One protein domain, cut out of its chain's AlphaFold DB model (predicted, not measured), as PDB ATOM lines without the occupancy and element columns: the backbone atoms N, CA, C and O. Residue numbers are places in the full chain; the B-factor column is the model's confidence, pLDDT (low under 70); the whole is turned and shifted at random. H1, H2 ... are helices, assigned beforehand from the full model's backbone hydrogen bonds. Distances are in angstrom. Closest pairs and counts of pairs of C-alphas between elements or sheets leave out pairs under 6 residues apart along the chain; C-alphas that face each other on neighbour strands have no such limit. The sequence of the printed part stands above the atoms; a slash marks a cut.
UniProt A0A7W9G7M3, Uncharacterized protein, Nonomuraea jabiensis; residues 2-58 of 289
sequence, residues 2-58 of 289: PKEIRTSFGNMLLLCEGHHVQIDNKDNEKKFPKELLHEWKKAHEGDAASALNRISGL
ATOM      1  N   PRO A   2      -6.233  23.021   3.168       84.31
ATOM      2  CA  PRO A   2      -5.098  22.165   2.800       84.31
ATOM      3  C   PRO A   2      -5.223  21.601   1.378       84.31
ATOM      4  O   PRO A   2      -6.339  21.392   0.895       84.31
ATOM      5  N   LYS A   3      -4.088  21.355   0.706       76.12
ATOM      6  CA  LYS A   3      -4.041  20.906  -0.700       76.12
ATOM      7  C   LYS A   3      -4.818  19.606  -0.914       76.12
ATOM      8  O   LYS A   3      -5.624  19.548  -1.831       76.12
ATOM      9  N   GLU A   4      -4.631  18.630  -0.032       74.06
ATOM     10  CA  GLU A   4      -5.302  17.323  -0.079       74.06
ATOM     11  C   GLU A   4      -6.826  17.450  -0.088       74.06
ATOM     12  O   GLU A   4      -7.506  16.787  -0.864       74.06
ATOM     13  N   ILE A   5      -7.365  18.363   0.722       74.62
ATOM     14  CA  ILE A   5      -8.808  18.591   0.787       74.62
ATOM     15  C   ILE A   5      -9.274  19.339  -0.469       74.62
ATOM     16  O   ILE A   5     -10.300  18.984  -1.047       74.62
ATOM     17  N   ARG A   6      -8.501  20.333  -0.940       76.00
ATOM     18  CA  ARG A   6      -8.816  21.092  -2.165       76.00
ATOM     19  C   ARG A   6      -8.904  20.203  -3.403       76.00
ATOM     20  O   ARG A   6      -9.759  20.454  -4.243       76.00
ATOM     21  N   THR A   7      -8.025  19.210  -3.515       72.81
ATOM     22  CA  THR A   7      -7.944  18.300  -4.668       72.81
ATOM     23  C   THR A   7      -8.714  16.998  -4.465       72.81
ATOM     24  O   THR A   7      -8.602  16.093  -5.285       72.81
ATOM     25  N   SER A   8      -9.455  16.860  -3.365       74.00
ATOM     26  CA  SER A   8     -10.266  15.670  -3.124       74.00
ATOM     27  C   SER A   8     -11.442  15.605  -4.106       74.00
ATOM     28  O   SER A   8     -12.049  16.627  -4.423       74.00
ATOM     29  N   PHE A   9     -11.811  14.396  -4.543       74.94
ATOM     30  CA  PHE A   9     -12.991  14.169  -5.394       74.94
ATOM     31  C   PHE A   9     -14.286  14.720  -4.775       74.94
ATOM     32  O   PHE A   9     -15.154  15.235  -5.481       74.94
ATOM     33  N   GLY A  10     -14.396  14.680  -3.442       78.06
ATOM     34  CA  GLY A  10     -15.520  15.262  -2.705       78.06
ATOM     35  C   GLY A  10     -15.619  16.789  -2.825       78.06
ATOM     36  O   GLY A  10     -16.684  17.349  -2.585       78.06
ATOM     37  N   ASN A  11     -14.541  17.457  -3.239       82.25
ATOM     38  CA  ASN A  11     -14.473  18.900  -3.451       82.25
ATOM     39  C   ASN A  11     -14.353  19.291  -4.940       82.25
ATOM     40  O   ASN A  11     -14.123  20.457  -5.250       82.25
ATOM     41  N   MET A  12     -14.486  18.333  -5.864       85.69
ATOM     42  CA  MET A  12     -14.488  18.589  -7.306       85.69
ATOM     43  C   MET A  12     -15.912  18.579  -7.859       85.69
ATOM     44  O   MET A  12     -16.718  17.718  -7.507       85.69
ATOM     45  N   LEU A  13     -16.207  19.518  -8.752       87.88
ATOM     46  CA  LEU A  13     -17.430  19.551  -9.544       87.88
ATOM     47  C   LEU A  13     -17.012  19.473 -11.013       87.88
ATOM     48  O   LEU A  13     -16.177  20.260 -11.448       87.88
ATOM     49  N   LEU A  14     -17.545  18.507 -11.759       86.62
ATOM     50  CA  LEU A  14     -17.284  18.395 -13.193       86.62
ATOM     51  C   LEU A  14     -18.344  19.200 -13.942       86.62
ATOM     52  O   LEU A  14     -19.538  18.956 -13.783       86.62
ATOM     53  N   LEU A  15     -17.899  20.167 -14.738       86.56
ATOM     54  CA  LEU A  15     -18.753  21.007 -15.569       86.56
ATOM     55  C   LEU A  15     -18.167  21.058 -16.978       86.56
ATOM     56  O   LEU A  15     -16.947  21.039 -17.140       86.56
ATOM     57  N   CYS A  16     -19.027  21.182 -17.987       88.00
ATOM     58  CA  CYS A  16     -18.560  21.489 -19.334       88.00
ATOM     59  C   CYS A  16     -17.997  22.920 -19.399       88.00
ATOM     60  O   CYS A  16     -18.296  23.765 -18.550       88.00
ATOM     61  N   GLU A  17     -17.217  23.202 -20.441       86.50
ATOM     62  CA  GLU A  17     -16.507  24.474 -20.619       86.50
ATOM     63  C   GLU A  17     -17.424  25.700 -20.465       86.50
ATOM     64  O   GLU A  17     -17.117  26.612 -19.698       86.50
ATOM     65  N   GLY A  18     -18.600  25.691 -21.102       91.44
ATOM     66  CA  GLY A  18     -19.548  26.807 -21.020       91.44
ATOM     67  C   GLY A  18     -20.051  27.085 -19.598       91.44
ATOM     68  O   GLY A  18     -20.161  28.243 -19.193       91.44
ATOM     69  N   HIS A  19     -20.311  26.034 -18.814       88.25
ATOM     70  CA  HIS A  19     -20.777  26.181 -17.434       88.25
ATOM     71  C   HIS A  19     -19.642  26.571 -16.485       88.25
ATOM     72  O   HIS A  19     -19.864  27.398 -15.601       88.25
ATOM     73  N   HIS A  20     -18.426  26.051 -16.685       91.69
ATOM     74  CA  HIS A  20     -17.285  26.420 -15.842       91.69
ATOM     75  C   HIS A  20     -16.889  27.894 -16.058       91.69
ATOM     76  O   HIS A  20     -16.686  28.611 -15.083       91.69
ATOM     77  N   VAL A  21     -16.920  28.407 -17.300       91.19
ATOM     78  CA  VAL A  21     -16.693  29.843 -17.600       91.19
ATOM     79  C   VAL A  21     -17.709  30.745 -16.894       91.19
ATOM     80  O   VAL A  21     -17.364  31.816 -16.390       91.19
ATOM     81  N   GLN A  22     -18.975  30.328 -16.850       93.25
ATOM     82  CA  GLN A  22     -20.022  31.105 -16.197       93.25
ATOM     83  C   GLN A  22     -19.884  31.101 -14.668       93.25
ATOM     84  O   GLN A  22     -20.111  32.138 -14.040       93.25
ATOM     85  N   ILE A  23     -19.547  29.951 -14.085       93.00
ATOM     86  CA  ILE A  23     -19.490  29.742 -12.632       93.00
ATOM     87  C   ILE A  23     -18.201  30.310 -12.029       93.00
ATOM     88  O   ILE A  23     -18.260  30.922 -10.965       93.00
ATOM     89  N   ASP A  24     -17.068  30.197 -12.725       91.31
ATOM     90  CA  ASP A  24     -15.780  30.734 -12.259       91.31
ATOM     91  C   ASP A  24     -15.685  32.257 -12.363       91.31
ATOM     92  O   ASP A  24     -14.790  32.874 -11.777       91.31
ATOM     93  N   ASN A  25     -16.589  32.891 -13.116       93.81
ATOM     94  CA  ASN A  25     -16.626  34.340 -13.184       93.81
ATOM     95  C   ASN A  25     -16.993  34.913 -11.807       93.81
ATOM     96  O   ASN A  25     -18.107  34.738 -11.313       93.81
ATOM     97  N   LYS A  26     -16.060  35.670 -11.223       93.44
ATOM     98  CA  LYS A  26     -16.185  36.283  -9.897       93.44
ATOM     99  C   LYS A  26     -17.413  37.186  -9.753       93.44
ATOM    100  O   LYS A  26     -17.984  37.265  -8.669       93.44
ATOM    101  N   ASP A  27     -17.871  37.808 -10.837       95.81
ATOM    102  CA  ASP A  27     -19.088  38.627 -10.824       95.81
ATOM    103  C   ASP A  27     -20.346  37.795 -10.518       95.81
ATOM    104  O   ASP A  27     -21.325  38.300  -9.963       95.81
ATOM    105  N   ASN A  28     -20.302  36.493 -10.818       94.94
ATOM    106  CA  ASN A  28     -21.376  35.547 -10.556       94.94
ATOM    107  C   ASN A  28     -21.239  34.817  -9.210       94.94
ATOM    108  O   ASN A  28     -22.083  33.974  -8.914       94.94
ATOM    109  N   GLU A  29     -20.264  35.151  -8.357       93.19
ATOM    110  CA  GLU A  29     -20.059  34.484  -7.056       93.19
ATOM    111  C   GLU A  29     -21.326  34.517  -6.181       93.19
ATOM    112  O   GLU A  29     -21.675  33.542  -5.520       93.19
ATOM    113  N   LYS A  30     -22.088  35.618  -6.237       94.88
ATOM    114  CA  LYS A  30     -23.376  35.740  -5.528       94.88
ATOM    115  C   LYS A  30     -24.497  34.902  -6.147       94.88
ATOM    116  O   LYS A  30     -25.460  34.580  -5.459       94.88
ATOM    117  N   LYS A  31     -24.404  34.603  -7.446       95.44
ATOM    118  CA  LYS A  31     -25.383  33.808  -8.200       95.44
ATOM    119  C   LYS A  31     -25.116  32.308  -8.058       95.44
ATOM    120  O   LYS A  31     -26.069  31.536  -8.027       95.44
ATOM    121  N   PHE A  32     -23.849  31.920  -7.939       95.12
ATOM    122  CA  PHE A  32     -23.409  30.540  -7.738       95.12
ATOM    123  C   PHE A  32     -22.596  30.416  -6.440       95.12
ATOM    124  O   PHE A  32     -21.394  30.151  -6.483       95.12
ATOM    125  N   PRO A  33     -23.227  30.630  -5.271       94.94
ATOM    126  CA  PRO A  33     -22.537  30.483  -3.999       94.94
ATOM    127  C   PRO A  33     -22.133  29.021  -3.774       94.94
ATOM    128  O   PRO A  33     -22.758  28.096  -4.302       94.94
ATOM    129  N   LYS A  34     -21.104  28.797  -2.946       92.19
ATOM    130  CA  LYS A  34     -20.573  27.450  -2.671       92.19
ATOM    131  C   LYS A  34     -21.662  26.478  -2.206       92.19
ATOM    132  O   LYS A  34     -21.639  25.313  -2.585       92.19
ATOM    133  N   GLU A  35     -22.620  26.952  -1.413       94.38
ATOM    134  CA  GLU A  35     -23.721  26.153  -0.879       94.38
ATOM    135  C   GLU A  35     -24.565  25.560  -2.012       94.38
ATOM    136  O   GLU A  35     -24.840  24.363  -2.005       94.38
ATOM    137  N   LEU A  36     -24.868  26.365  -3.035       94.56
ATOM    138  CA  LEU A  36     -25.620  25.931  -4.212       94.56
ATOM    139  C   LEU A  36     -24.845  24.882  -5.021       94.56
ATOM    140  O   LEU A  36     -25.411  23.877  -5.442       94.56
ATOM    141  N   LEU A  37     -23.537  25.080  -5.207       93.44
ATOM    142  CA  LEU A  37     -22.691  24.126  -5.932       93.44
ATOM    143  C   LEU A  37     -22.588  22.779  -5.196       93.44
ATOM    144  O   LEU A  37     -22.601  21.721  -5.828       93.44
ATOM    145  N   HIS A  38     -22.543  22.799  -3.861       90.94
ATOM    146  CA  HIS A  38     -22.600  21.581  -3.050       90.94
ATOM    147  C   HIS A  38     -23.954  20.870  -3.161       90.94
ATOM    148  O   HIS A  38     -23.986  19.639  -3.235       90.94
ATOM    149  N   GLU A  39     -25.061  21.613  -3.205       92.06
ATOM    150  CA  GLU A  39     -26.392  21.040  -3.433       92.06
ATOM    151  C   GLU A  39     -26.498  20.388  -4.812       92.06
ATOM    152  O   GLU A  39     -26.967  19.255  -4.911       92.06
ATOM    153  N   TRP A  40     -25.998  21.048  -5.861       93.44
ATOM    154  CA  TRP A  40     -25.967  20.488  -7.214       93.44
ATOM    155  C   TRP A  40     -25.149  19.207  -7.282       93.44
ATOM    156  O   TRP A  40     -25.615  18.214  -7.840       93.44
ATOM    157  N   LYS A  41     -23.965  19.195  -6.656       90.38
ATOM    158  CA  LYS A  41     -23.139  17.988  -6.561       90.38
ATOM    159  C   LYS A  41     -23.899  16.857  -5.878       90.38
ATOM    160  O   LYS A  41     -23.982  15.760  -6.417       90.38
ATOM    161  N   LYS A  42     -24.493  17.128  -4.712       88.50
ATOM    162  CA  LYS A  42     -25.234  16.124  -3.941       88.50
ATOM    163  C   LYS A  42     -26.437  15.581  -4.719       88.50
ATOM    164  O   LYS A  42     -26.677  14.378  -4.692       88.50
ATOM    165  N   ALA A  43     -27.174  16.453  -5.404       87.25
ATOM    166  CA  ALA A  43     -28.320  16.069  -6.220       87.25
ATOM    167  C   ALA A  43     -27.908  15.226  -7.435       87.25
ATOM    168  O   ALA A  43     -28.596  14.267  -7.769       87.25
ATOM    169  N   HIS A  44     -26.785  15.566  -8.072       86.88
ATOM    170  CA  HIS A  44     -26.277  14.841  -9.232       86.88
ATOM    171  C   HIS A  44     -25.693  13.472  -8.862       86.88
ATOM    172  O   HIS A  44     -25.971  12.481  -9.530       86.88
ATOM    173  N   GLU A  45     -24.896  13.406  -7.795       85.19
ATOM    174  CA  GLU A  45     -24.225  12.166  -7.394       85.19
ATOM    175  C   GLU A  45     -25.165  11.181  -6.693       85.19
ATOM    176  O   GLU A  45     -24.926   9.975  -6.759       85.19
ATOM    177  N   GLY A  46     -26.226  11.664  -6.036       85.19
ATOM    178  CA  GLY A  46     -27.248  10.826  -5.405       85.19
ATOM    179  C   GLY A  46     -26.658   9.686  -4.566       85.19
ATOM    180  O   GLY A  46     -25.730   9.883  -3.776       85.19
ATOM    181  N   ASP A  47     -27.163   8.471  -4.778       77.81
ATOM    182  CA  ASP A  47     -26.699   7.262  -4.081       77.81
ATOM    183  C   ASP A  47     -25.258   6.865  -4.464       77.81
ATOM    184  O   ASP A  47     -24.528   6.263  -3.663       77.81
ATOM    185  N   ALA A  48     -24.807   7.258  -5.661       70.62
ATOM    186  CA  ALA A  48     -23.465   6.978  -6.166       70.62
ATOM    187  C   ALA A  48     -22.377   7.806  -5.462       70.62
ATOM    188  O   ALA A  48     -21.211   7.407  -5.483       70.62
ATOM    189  N   ALA A  49     -22.733   8.891  -4.761       72.00
ATOM    190  CA  ALA A  49     -21.797   9.696  -3.970       72.00
ATOM    191  C   ALA A  49     -21.002   8.845  -2.962       72.00
ATOM    192  O   ALA A  49     -19.806   9.052  -2.737       72.00
ATOM    193  N   SER A  50     -21.655   7.843  -2.366       69.94
ATOM    194  CA  SER A  50     -21.028   6.917  -1.419       69.94
ATOM    195  C   SER A  50     -19.990   6.011  -2.093       69.94
ATOM    196  O   SER A  50     -18.897   5.817  -1.557       69.94
ATOM    197  N   ALA A  51     -20.285   5.514  -3.296       67.06
ATOM    198  CA  ALA A  51     -19.368   4.712  -4.098       67.06
ATOM    199  C   ALA A  51     -18.182   5.550  -4.597       67.06
ATOM    200  O   ALA A  51     -17.040   5.115  -4.468       67.06
ATOM    201  N   LEU A  52     -18.428   6.776  -5.067       66.56
ATOM    202  CA  LEU A  52     -17.390   7.708  -5.519       66.56
ATOM    203  C   LEU A  52     -16.446   8.114  -4.378       66.56
ATOM    204  O   LEU A  52     -15.228   8.140  -4.558       66.56
ATOM    205  N   ASN A  53     -16.970   8.329  -3.169       66.56
ATOM    206  CA  ASN A  53     -16.135   8.592  -1.995       66.56
ATOM    207  C   ASN A  53     -15.248   7.396  -1.613       66.56
ATOM    208  O   ASN A  53     -14.157   7.606  -1.089       66.56
ATOM    209  N   ARG A  54     -15.631   6.149  -1.925       63.47
ATOM    210  CA  ARG A  54     -14.756   4.973  -1.725       63.47
ATOM    211  C   ARG A  54     -13.576   4.929  -2.701       63.47
ATOM    212  O   ARG A  54     -12.583   4.261  -2.409       63.47
ATOM    213  N   ILE A  55     -13.675   5.652  -3.819       61.72
ATOM    214  CA  ILE A  55     -12.612   5.820  -4.823       61.72
ATOM    215  C   ILE A  55     -11.645   6.947  -4.407       61.72
ATOM    216  O   ILE A  55     -10.559   7.082  -4.967       61.72
ATOM    217  N   SER A  56     -11.966   7.738  -3.373       56.62
ATOM    218  CA  SER A  56     -11.010   8.707  -2.831       56.62
ATOM    219  C   SER A  56      -9.749   7.987  -2.311       56.62
ATOM    220  O   SER A  56      -9.807   7.015  -1.552       56.62
ATOM    221  N   GLY A  57      -8.584   8.410  -2.814       59.22
ATOM    222  CA  GLY A  57      -7.306   7.722  -2.593       59.22
ATOM    223  C   GLY A  57      -6.989   6.607  -3.598       59.22
ATOM    224  O   GLY A  57      -6.219   5.706  -3.263       59.22
ATOM    225  N   LEU A  58      -7.582   6.630  -4.796       60.22
ATOM    226  CA  LEU A  58      -7.162   5.814  -5.937       60.22
ATOM    227  C   LEU A  58      -5.779   6.283  -6.427       60.22
ATOM    228  O   LEU A  58      -5.665   7.217  -7.217       60.22
TER     229      LEU A  58
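What this domain is: This is residues 2 to 58 of the 289 residues of an uncharacterized protein of Nonomuraea jabiensis (UniProt A0A7W9G7M3). Four short helices are strung along an open, winding chain, with H3, the longest, and H4 making an L-shaped corner. H1 sticks out near the first printed residue, and an open loop of chain leads through H2 to H3. The 57 printed residues hold H1, H2, H3 and H4 in that order, with no named strand; the class is all helix. The whole is only just loose, close to compact, with a radius of gyration of the C-alphas of 12.5 A and spans of 35 by 26 by 21 A.

Where its parts are: H1, residues 3 to 6, begins at C-alpha 3 (-4.041, 20.906, -0.700) and is 5.0 A long. H2, residues 17 to 24, is 10.5 A long. H3, residues 34 to 45, is 16.4 A long. H4, residues 48 to 54, is 10.0 A long and ends at C-alpha 54 (-14.756, 4.973, -1.725).

How they stand to each other: H3 and H4 are close but not clearly touching, their closest C-alphas, Lys 42 and Ala 49, 7.3 A apart. Their lines are about perpendicular, at 81 degrees. H1 and H2 are apart, as are H2 and H3. In H2, H3 and H4 every O i to N i+4 pair is within hydrogen-bond range; H1 is too short for one.

The domain as a whole: The farthest C-alphas, Asp 27 and Leu 58, are 35.3 A apart. The printed part has no cut and no long link. Residues 50 to 58 have pLDDT under 70.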